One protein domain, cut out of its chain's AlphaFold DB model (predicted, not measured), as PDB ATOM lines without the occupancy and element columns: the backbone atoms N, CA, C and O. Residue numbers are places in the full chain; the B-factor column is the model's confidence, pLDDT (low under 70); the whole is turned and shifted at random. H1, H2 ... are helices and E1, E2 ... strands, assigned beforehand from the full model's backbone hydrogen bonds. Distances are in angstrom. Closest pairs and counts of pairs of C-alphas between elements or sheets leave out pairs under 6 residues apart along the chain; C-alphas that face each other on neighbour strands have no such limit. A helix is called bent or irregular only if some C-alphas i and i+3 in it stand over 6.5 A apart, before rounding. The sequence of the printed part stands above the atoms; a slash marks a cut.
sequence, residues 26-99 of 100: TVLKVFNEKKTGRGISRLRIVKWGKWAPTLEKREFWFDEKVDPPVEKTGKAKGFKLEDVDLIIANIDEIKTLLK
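AT A GLANCE: This is residues 26 to 99 of the 100 residues of an uncharacterized protein of Deltaproteobacteria bacterium (UniProt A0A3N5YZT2). The main body is a single, strongly twisted sheet made of four bent strands in a meander, each strand the antiparallel neighbour of the one before, with no helix layer over it. Past the end of E4 the short helix H1 only grazes the sheet, and residues 88 to 99, with H2, stick out as a free tail. The printed part has 74 residues, with four named strands and two named helices in the order E1, E2, E3, E4, H1, H2 along the chain, and the sheet's order is E1 - E2 - E3 - E4, antiparallel throughout. The class is mixed; the whole is loose, with a radius of gyration of the C-alphas of 14.8 A, and flat, spanning 46 by 36 by 17 A.

IN THESE COORDINATES: Find C-alpha 26 at (3.626, -61.124, 25.440); E1 runs from there to residue 36, 23.5 A. E2 is residues 39 to 48, 22.3 A; E3 is 54 to 63, 26.4 A; E4 is 70 to 79, 26.5 A. H1, residues 81 to 89, covers 12.3 A, and H2, residues 91 to 97, covers 10.0 A and ends at C-alpha 97 (32.152, -78.858, 29.296).

HOW THE PARTS SIT: Look first at hairpin E1 and E2, where N 34 and O 41 are 2.8 A apart; E1 bends by 88 degrees at residue 29. In hairpin E2 and E3, N 44 and O 56 are 2.9 A apart, and in hairpin E3 and E4, N 57 and O 77 are 2.9 A apart. The closest C-alphas of E3 and H1, Thr 54 and Leu 81, are 7.0 A apart. H1 and H2 are close but not clearly touching, Ile 87 to Ile 94 being their closest C-alphas at 7.9 A, at a steep tilt of 67 degrees. Every O i to N i+4 pair is within hydrogen-bond range in H1 and H2.

THE WHOLE: The C-alphas farthest apart, Asp 67 and Glu 93, are 46.0 A apart. The printed part has no cut, no link is long, and no printed residue is under 70 in pLDDT.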
ATOM      1  N   THR A  26       3.104 -62.461  25.154       95.31
ATOM      2  CA  THR A  26       3.626 -61.124  25.440       95.31
ATOM      3  C   THR A  26       5.128 -61.221  25.655       95.31
ATOM      4  O   THR A  26       5.592 -61.922  26.556       95.31
ATOM      5  N   VAL A  27       5.911 -60.527  24.831       95.69
ATOM      6  CA  VAL A  27       7.369 -60.455  24.992       95.69
ATOM      7  C   VAL A  27       7.690 -59.325  25.961       95.69
ATOM      8  O   VAL A  27       7.368 -58.174  25.689       95.69
ATOM      9  N   LEU A  28       8.322 -59.652  27.088       96.94
ATOM     10  CA  LEU A  28       8.688 -58.662  28.105       96.94
ATOM     11  C   LEU A  28      10.041 -58.014  27.802       96.94
ATOM     12  O   LEU A  28      10.221 -56.820  28.021       96.94
ATOM     13  N   LYS A  29      11.007 -58.799  27.311       97.12
ATOM     14  CA  LYS A  29      12.346 -58.305  26.973       97.12
ATOM     15  C   LYS A  29      13.058 -59.230  26.002       97.12
ATOM     16  O   LYS A  29      13.000 -60.441  26.173       97.12
ATOM     17  N   VAL A  30      13.794 -58.669  25.048       96.94
ATOM     18  CA  VAL A  30      14.778 -59.394  24.230       96.94
ATOM     19  C   VAL A  30      16.173 -59.010  24.723       96.94
ATOM     20  O   VAL A  30      16.452 -57.827  24.900       96.94
ATOM     21  N   PHE A  31      17.028 -59.997  24.996       95.75
ATOM     22  CA  PHE A  31      18.404 -59.778  25.461       95.75
ATOM     23  C   PHE A  31      19.412 -59.860  24.324       95.75
ATOM     24  O   PHE A  31      20.279 -59.003  24.191       95.75
ATOM     25  N   ASN A  32      19.290 -60.897  23.498       95.00
ATOM     26  CA  ASN A  32      20.212 -61.156  22.407       95.00
ATOM     27  C   ASN A  32      19.449 -61.617  21.178       95.00
ATOM     28  O   ASN A  32      18.479 -62.375  21.272       95.00
ATOM     29  N   GLU A  33      19.966 -61.207  20.030       95.31
ATOM     30  CA  GLU A  33      19.529 -61.647  18.723       95.31
ATOM     31  C   GLU A  33      20.753 -62.076  17.914       95.31
ATOM     32  O   GLU A  33      21.755 -61.363  17.853       95.31
ATOM     33  N   LYS A  34      20.686 -63.263  17.315       94.38
ATOM     34  CA  LYS A  34      21.740 -63.805  16.462       94.38
ATOM     35  C   LYS A  34      21.132 -64.263  15.147       94.38
ATOM     36  O   LYS A  34      20.295 -65.165  15.141       94.38
ATOM     37  N   LYS A  35      21.594 -63.697  14.033       91.69
ATOM     38  CA  LYS A  35      21.262 -64.213  12.702       91.69
ATOM     39  C   LYS A  35      21.856 -65.610  12.529       91.69
ATOM     40  O   LYS A  35      23.007 -65.865  12.892       91.69
ATOM     41  N   THR A  36      21.053 -66.518  12.003       85.50
ATOM     42  CA  THR A  36      21.448 -67.870  11.606       85.50
ATOM     43  C   THR A  36      21.310 -67.982  10.089       85.50
ATOM     44  O   THR A  36      20.701 -67.124   9.456       85.50
ATOM     45  N   GLY A  37      21.848 -69.041   9.480       81.62
ATOM     46  CA  GLY A  37      21.784 -69.202   8.021       81.62
ATOM     47  C   GLY A  37      20.364 -69.285   7.437       81.62
ATOM     48  O   GLY A  37      20.212 -69.151   6.233       81.62
ATOM     49  N   ARG A  38      19.332 -69.516   8.263       76.62
ATOM     50  CA  ARG A  38      17.924 -69.649   7.831       76.62
ATOM     51  C   ARG A  38      16.961 -68.701   8.558       76.62
ATOM     52  O   ARG A  38      15.749 -68.860   8.442       76.62
ATOM     53  N   GLY A  39      17.474 -67.759   9.349       89.00
ATOM     54  CA  GLY A  39      16.633 -66.846  10.118       89.00
ATOM     55  C   GLY A  39      17.333 -66.250  11.332       89.00
ATOM     56  O   GLY A  39      18.459 -65.763  11.237       89.00
ATOM     57  N   ILE A  40      16.654 -66.240  12.477       94.25
ATOM     58  CA  ILE A  40      17.094 -65.525  13.680       94.25
ATOM     59  C   ILE A  40      16.912 -66.408  14.914       94.25
ATOM     60  O   ILE A  40      15.891 -67.064  15.080       94.25
ATOM     61  N   SER A  41      17.881 -66.407  15.825       95.38
ATOM     62  CA  SER A  41      17.731 -66.954  17.174       95.38
ATOM     63  C   SER A  41      17.697 -65.814  18.189       95.38
ATOM     64  O   SER A  41      18.593 -64.970  18.195       95.38
ATOM     65  N   ARG A  42      16.673 -65.785  19.047       96.81
ATOM     66  CA  ARG A  42      16.511 -64.781  20.110       96.81
ATOM     67  C   ARG A  42      16.534 -65.429  21.486       96.81
ATOM     68  O   ARG A  42      15.925 -66.482  21.676       96.81
ATOM     69  N   LEU A  43      17.167 -64.756  22.442       97.62
ATOM     70  CA  LEU A  43      17.009 -65.010  23.876       97.62
ATOM     71  C   LEU A  43      16.141 -63.898  24.475       97.62
ATOM     72  O   LEU A  43      16.480 -62.718  24.349       97.62
ATOM     73  N   ARG A  44      15.013 -64.254  25.093       97.38
ATOM     74  CA  ARG A  44      13.988 -63.295  25.533       97.38
ATOM     75  C   ARG A  44      13.232 -63.767  26.772       97.38
ATOM     76  O   ARG A  44      13.147 -64.964  27.002       97.38
ATOM     77  N   ILE A  45      12.635 -62.849  27.527       97.94
ATOM     78  CA  ILE A  45      11.572 -63.179  28.485       97.94
ATOM     79  C   ILE A  45      10.225 -63.085  27.772       97.94
ATOM     80  O   ILE A  45       9.904 -62.047  27.183       97.94
ATOM     81  N   VAL A  46       9.428 -64.148  27.844       96.69
ATOM     82  CA  VAL A  46       8.091 -64.217  27.240       96.69
ATOM     83  C   VAL A  46       7.074 -64.738  28.251       96.69
ATOM     84  O   VAL A  46       7.365 -65.632  29.042       96.69
ATOM     85  N   LYS A  47       5.866 -64.181  28.218       96.31
ATOM     86  CA  LYS A  47       4.703 -64.663  28.958       96.31
ATOM     87  C   LYS A  47       3.704 -65.252  27.968       96.31
ATOM     88  O   LYS A  47       3.254 -64.550  27.068       96.31
ATOM     89  N   TRP A  48       3.363 -66.525  28.131       92.56
ATOM     90  CA  TRP A  48       2.361 -67.201  27.303       92.56
ATOM     91  C   TRP A  48       1.027 -67.234  28.054       92.56
ATOM     92  O   TRP A  48       0.908 -67.891  29.088       92.56
ATOM     93  N   GLY A  49       0.024 -66.510  27.565       91.62
ATOM     94  CA  GLY A  49      -1.299 -66.392  28.171       91.62
ATOM     95  C   GLY A  49      -1.241 -66.078  29.669       91.62
ATOM     96  O   GLY A  49      -0.611 -65.118  30.112       91.62
ATOM     97  N   LYS A  50      -1.896 -66.926  30.470       90.19
ATOM     98  CA  LYS A  50      -1.968 -66.782  31.932       90.19
ATOM     99  C   LYS A  50      -0.775 -67.364  32.701       90.19
ATOM    100  O   LYS A  50      -0.760 -67.279  33.924       90.19
ATOM    101  N   TRP A  51       0.190 -67.984  32.022       91.12
ATOM    102  CA  TRP A  51       1.336 -68.617  32.677       91.12
ATOM    103  C   TRP A  51       2.348 -67.577  33.177       91.12
ATOM    104  O   TRP A  51       2.338 -66.423  32.745       91.12
ATOM    105  N   ALA A  52       3.223 -67.983  34.101       94.25
ATOM    106  CA  ALA A  52       4.333 -67.145  34.545       94.25
ATOM    107  C   ALA A  52       5.315 -66.876  33.383       94.25
ATOM    108  O   ALA A  52       5.458 -67.733  32.504       94.25
ATOM    109  N   PRO A  53       5.988 -65.711  33.350       97.00
ATOM    110  CA  PRO A  53       7.024 -65.443  32.359       97.00
ATOM    111  C   PRO A  53       8.181 -66.444  32.454       97.00
ATOM    112  O   PRO A  53       8.564 -66.853  33.548       97.00
ATOM    113  N   THR A  54       8.763 -66.803  31.314       97.25
ATOM    114  CA  THR A  54       9.917 -67.708  31.233       97.25
ATOM    115  C   THR A  54      11.022 -67.107  30.378       97.25
ATOM    116  O   THR A  54      10.766 -66.299  29.477       97.25
ATOM    117  N   LEU A  55      12.266 -67.507  30.654       98.00
ATOM    118  CA  LEU A  55      13.382 -67.251  29.754       98.00
ATOM    119  C   LEU A  55      13.270 -68.219  28.578       98.00
ATOM    120  O   LEU A  55      13.240 -69.429  28.755       98.00
ATOM    121  N   GLU A  56      13.207 -67.699  27.363       97.31
ATOM    122  CA  GLU A  56      13.032 -68.481  26.149       97.31
ATOM    123  C   GLU A  56      14.171 -68.199  25.174       97.31
ATOM    124  O   GLU A  56      14.392 -67.056  24.762       97.31
ATOM    125  N   LYS A  57      14.851 -69.263  24.744       97.06
ATOM    126  CA  LYS A  57      15.621 -69.254  23.501       97.06
ATOM    127  C   LYS A  57      14.712 -69.768  22.388       97.06
ATOM    128  O   LYS A  57      14.303 -70.929  22.429       97.06
ATOM    129  N   ARG A  58      14.409 -68.937  21.390       95.81
ATOM    130  CA  ARG A  58      13.559 -69.313  20.250       95.81
ATOM    131  C   ARG A  58      14.229 -69.012  18.920       95.81
ATOM    132  O   ARG A  58      14.877 -67.981  18.754       95.81
ATOM    133  N   GLU A  59      14.064 -69.933  17.987       95.94
ATOM    134  CA  GLU A  59      14.415 -69.761  16.585       95.94
ATOM    135  C   GLU A  59      13.223 -69.213  15.807       95.94
ATOM    136  O   GLU A  59      12.070 -69.540  16.082       95.94
ATOM    137  N   PHE A  60      13.529 -68.397  14.814       94.44
ATOM    138  CA  PHE A  60      12.613 -67.812  13.857       94.44
ATOM    139  C   PHE A  60      13.174 -68.050  12.467       94.44
ATOM    140  O   PHE A  60      14.392 -68.065  12.274       94.44
ATOM    141  N   TRP A  61      12.279 -68.232  11.513       93.19
ATOM    142  CA  TRP A  61      12.595 -68.344  10.097       93.19
ATOM    143  C   TRP A  61      11.662 -67.420   9.323       93.19
ATOM    144  O   TRP A  61      10.586 -67.077   9.810       93.19
ATOM    145  N   PHE A  62      12.081 -66.999   8.138       90.88
ATOM    146  CA  PHE A  62      11.275 -66.130   7.287       90.88
ATOM    147  C   PHE A  62      10.613 -66.958   6.198       90.88
ATOM    148  O   PHE A  62      11.265 -67.778   5.551       90.88
ATOM    149  N   ASP A  63       9.309 -66.768   6.018       89.06
ATOM    150  CA  ASP A  63       8.613 -67.313   4.864       89.06
ATOM    151  C   ASP A  63       8.770 -66.360   3.682       89.06
ATOM    152  O   ASP A  63       8.048 -65.371   3.570       89.06
ATOM    153  N   GLU A  64       9.732 -66.662   2.816       87.81
ATOM    154  CA  GLU A  64      10.034 -65.875   1.616       87.81
ATOM    155  C   GLU A  64       8.977 -66.029   0.509       87.81
ATOM    156  O   GLU A  64       9.040 -65.335  -0.501       87.81
ATOM    157  N   LYS A  65       7.989 -66.924   0.672       88.56
ATOM    158  CA  LYS A  65       6.894 -67.090  -0.302       88.56
ATOM    159  C   LYS A  65       5.836 -65.990  -0.216       88.56
ATOM    160  O   LYS A  65       4.933 -65.960  -1.048       88.56
ATOM    161  N   VAL A  66       5.905 -65.146   0.809       88.25
ATOM    162  CA  VAL A  66       4.962 -64.054   1.068       88.25
ATOM    163  C   VAL A  66       5.725 -62.736   0.960       88.25
ATOM    164  O   VAL A  66       6.855 -62.660   1.433       88.25
ATOM    165  N   ASP A  67       5.124 -61.714   0.348       86.00
ATOM    166  CA  ASP A  67       5.709 -60.373   0.231       86.00
ATOM    167  C   ASP A  67       4.864 -59.364   1.038       86.00
ATOM    168  O   ASP A  67       3.686 -59.175   0.714       86.00
ATOM    169  N   PRO A  68       5.401 -58.754   2.115       85.69
ATOM    170  CA  PRO A  68       6.760 -58.917   2.638       85.69
ATOM    171  C   PRO A  68       6.982 -60.271   3.344       85.69
ATOM    172  O   PRO A  68       6.026 -60.831   3.893       85.69
ATOM    173  N   PRO A  69       8.236 -60.777   3.405       85.38
ATOM    174  CA  PRO A  69       8.558 -62.015   4.107       85.38
ATOM    175  C   PRO A  69       8.077 -61.990   5.555       85.38
ATOM    176  O   PRO A  69       8.420 -61.097   6.334       85.38
ATOM    177  N   VAL A  70       7.287 -62.994   5.929       89.00
ATOM    178  CA  VAL A  70       6.686 -63.070   7.265       89.00
ATOM    179  C   VAL A  70       7.582 -63.889   8.182       89.00
ATOM    180  O   VAL A  70       7.932 -65.031   7.878       89.00
ATOM    181  N   GLU A  71       7.925 -63.327   9.337       89.31
ATOM    182  CA  GLU A  71       8.626 -64.065  10.383       89.31
ATOM    183  C   GLU A  71       7.704 -65.133  10.984       89.31
ATOM    184  O   GLU A  71       6.598 -64.854  11.451       89.31
ATOM    185  N   LYS A  72       8.180 -66.374  11.007       91.00
ATOM    186  CA  LYS A  72       7.491 -67.515  11.597       91.00
ATOM    187  C   LYS A  72       8.300 -68.092  12.743       91.00
ATOM    188  O   LYS A  72       9.532 -68.152  12.729       91.00
ATOM    189  N   THR A  73       7.585 -68.537  13.768       91.25
ATOM    190  CA  THR A  73       8.190 -69.168  14.938       91.25
ATOM    191  C   THR A  73       8.703 -70.560  14.584       91.25
ATOM    192  O   THR A  73       7.967 -71.389  14.049       91.25
ATOM    193  N   GLY A  74       9.952 -70.832  14.933       90.94
ATOM    194  CA  GLY A  74      10.566 -72.152  14.902       90.94
ATOM    195  C   GLY A  74      10.636 -72.790  16.291       90.94
ATOM    196  O   GLY A  74       9.800 -72.542  17.170       90.94
ATOM    197  N   LYS A  75      11.661 -73.629  16.476       92.69
ATOM    198  CA  LYS A  75      11.914 -74.370  17.717       92.69
ATOM    199  C   LYS A  75      12.175 -73.424  18.885       92.69
ATOM    200  O   LYS A  75      12.755 -72.352  18.717       92.69
ATOM    201  N   ALA A  76      11.790 -73.847  20.084       94.38
ATOM    202  CA  ALA A  76      12.043 -73.092  21.299       94.38
ATOM    203  C   ALA A  76      12.429 -73.977  22.474       94.38
ATOM    204  O   ALA A  76      12.008 -75.130  22.576       94.38
ATOM    205  N   LYS A  77      13.202 -73.385  23.380       96.25
ATOM    206  CA  LYS A  77      13.504 -73.921  24.700       96.25
ATOM    207  C   LYS A  77      13.173 -72.846  25.729       96.25
ATOM    208  O   LYS A  77      13.751 -71.762  25.688       96.25
ATOM    209  N   GLY A  78      12.215 -73.150  26.597       95.50
ATOM    210  CA  GLY A  78      11.859 -72.324  27.746       95.50
ATOM    211  C   GLY A  78      12.541 -72.835  29.012       95.50
ATOM    212  O   GLY A  78      12.705 -74.046  29.168       95.50
ATOM    213  N   PHE A  79      12.901 -71.908  29.886       97.12
ATOM    214  CA  PHE A  79      13.505 -72.127  31.192       97.12
ATOM    215  C   PHE A  79      12.694 -71.338  32.218       97.12
ATOM    216  O   PHE A  79      12.425 -70.141  32.028       97.12
ATOM    217  N   LYS A  80      12.260 -72.017  33.275       96.75
ATOM    218  CA  LYS A  80      11.655 -71.369  34.439       96.75
ATOM    219  C   LYS A  80      12.740 -70.698  35.278       96.75
ATOM    220  O   LYS A  80      13.927 -70.837  34.992       96.75
ATOM    221  N   LEU A  81      12.328 -69.969  36.309       95.25
ATOM    222  CA  LEU A  81      13.268 -69.312  37.210       95.25
ATOM    223  C   LEU A  81      14.195 -70.332  37.888       95.25
ATOM    224  O   LEU A  81      15.403 -70.140  37.881       95.25
ATOM    225  N   GLU A  82      13.649 -71.461  38.343       96.94
ATOM    226  CA  GLU A  82      14.423 -72.500  39.031       96.94
ATOM    227  C   GLU A  82      15.472 -73.138  38.105       96.94
ATOM    228  O   GLU A  82      16.593 -73.416  38.524       96.94
ATOM    229  N   ASP A  83      15.138 -73.322  36.821       96.31
ATOM    230  CA  ASP A  83      16.090 -73.809  35.817       96.31
ATOM    231  C   ASP A  83      17.250 -72.816  35.636       96.31
ATOM    232  O   ASP A  83      18.404 -73.216  35.486       96.31
ATOM    233  N   VAL A  84      16.949 -71.513  35.633       96.25
ATOM    234  CA  VAL A  84      17.952 -70.450  35.482       96.25
ATOM    235  C   VAL A  84      18.866 -70.391  36.701       96.25
ATOM    236  O   VAL A  84      20.081 -70.300  36.523       96.25
ATOM    237  N   ASP A  85      18.317 -70.510  37.909       97.50
ATOM    238  CA  ASP A  85      19.101 -70.537  39.145       97.50
ATOM    239  C   ASP A  85      20.088 -71.713  39.150       97.50
ATOM    240  O   ASP A  85      21.272 -71.534  39.445       97.50
ATOM    241  N   LEU A  86      19.641 -72.899  38.722       97.88
ATOM    242  CA  LEU A  86      20.508 -74.073  38.580       97.88
ATOM    243  C   LEU A  86      21.597 -73.872  37.516       97.88
ATOM    244  O   LEU A  86      22.742 -74.274  37.730       97.88
ATOM    245  N   ILE A  87      21.274 -73.240  36.384       96.69
ATOM    246  CA  ILE A  87      22.266 -72.922  35.346       96.69
ATOM    247  C   ILE A  87      23.316 -71.949  35.887       96.69
ATOM    248  O   ILE A  87      24.505 -72.147  35.644       96.69
ATOM    249  N   ILE A  88      22.899 -70.908  36.614       97.25
ATOM    250  CA  ILE A  88      23.808 -69.910  37.189       97.25
ATOM    251  C   ILE A  88      24.718 -70.555  38.237       97.25
ATOM    252  O   ILE A  88      25.927 -70.336  38.193       97.25
ATOM    253  N   ALA A  89      24.165 -71.386  39.123       98.06
ATOM    254  CA  ALA A  89      24.929 -72.067  40.168       98.06
ATOM    255  C   ALA A  89      26.042 -72.975  39.612       98.06
ATOM    256  O   ALA A  89      27.056 -73.170  40.275       98.06
ATOM    257  N   ASN A  90      25.875 -73.496  38.391       97.88
ATOM    258  CA  ASN A  90      26.810 -74.433  37.758       97.88
ATOM    259  C   ASN A  90      27.476 -73.850  36.496       97.88
ATOM    260  O   ASN A  90      28.006 -74.592  35.663       97.88
ATOM    261  N   ILE A  91      27.439 -72.525  36.304       96.62
ATOM    262  CA  ILE A  91      27.754 -71.908  35.006       96.62
ATOM    263  C   ILE A  91      29.196 -72.148  34.543       96.62
ATOM    264  O   ILE A  91      29.437 -72.290  33.344       96.62
ATOM    265  N   ASP A  92      30.156 -72.203  35.464       96.69
ATOM    266  CA  ASP A  92      31.571 -72.366  35.122       96.69
ATOM    267  C   ASP A  92      31.901 -73.799  34.694       96.69
ATOM    268  O   ASP A  92      32.635 -74.000  33.720       96.69
ATOM    269  N   GLU A  93      31.292 -74.794  35.339       97.50
ATOM    270  CA  GLU A  93      31.387 -76.195  34.923       97.50
ATOM    271  C   GLU A  93      30.716 -76.395  33.560       97.50
ATOM    272  O   GLU A  93      31.335 -76.924  32.634       97.50
ATOM    273  N   ILE A  94      29.500 -75.859  33.386       96.88
ATOM    274  CA  ILE A  94      28.779 -75.884  32.105       96.88
ATOM    275  C   ILE A  94      29.640 -75.275  30.992       96.88
ATOM    276  O   ILE A  94      29.796 -75.872  29.926       96.88
ATOM    277  N   LYS A  95      30.232 -74.097  31.221       96.38
ATOM    278  CA  LYS A  95      31.121 -73.447  30.243       96.38
ATOM    279  C   LYS A  95      32.356 -74.283  29.939       96.38
ATOM    280  O   LYS A  95      32.831 -74.234  28.811       96.38
ATOM    281  N   THR A  96      32.898 -74.997  30.917       97.19
ATOM    282  CA  THR A  96      34.077 -75.848  30.721       97.19
ATOM    283  C   THR A  96      33.745 -77.046  29.838       97.19
ATOM    284  O   THR A  96      34.481 -77.315  28.897       97.19
ATOM    285  N   LEU A  97      32.603 -77.696  30.072       96.81
ATOM    286  CA  LEU A  97      32.152 -78.858  29.296       96.81
ATOM    287  C   LEU A  97      31.638 -78.507  27.889       96.81
ATOM    288  O   LEU A  97      31.648 -79.360  27.006       96.81
ATOM    289  N   LEU A  98      31.161 -77.276  27.673       93.88
ATOM    290  CA  LEU A  98      30.628 -76.815  26.382       93.88
ATOM    291  C   LEU A  98      31.648 -76.073  25.509       93.88
ATOM    292  O   LEU A  98      31.305 -75.663  24.394       93.88
ATOM    293  N   LYS A  99      32.873 -75.853  25.998       90.00
ATOM    294  CA  LYS A  99      33.954 -75.345  25.148       90.00
ATOM    295  C   LYS A  99      34.343 -76.444  24.142       90.00
ATOM    296  O   LYS A  99      34.491 -77.588  24.563       90.00
TER     297      LYS A  99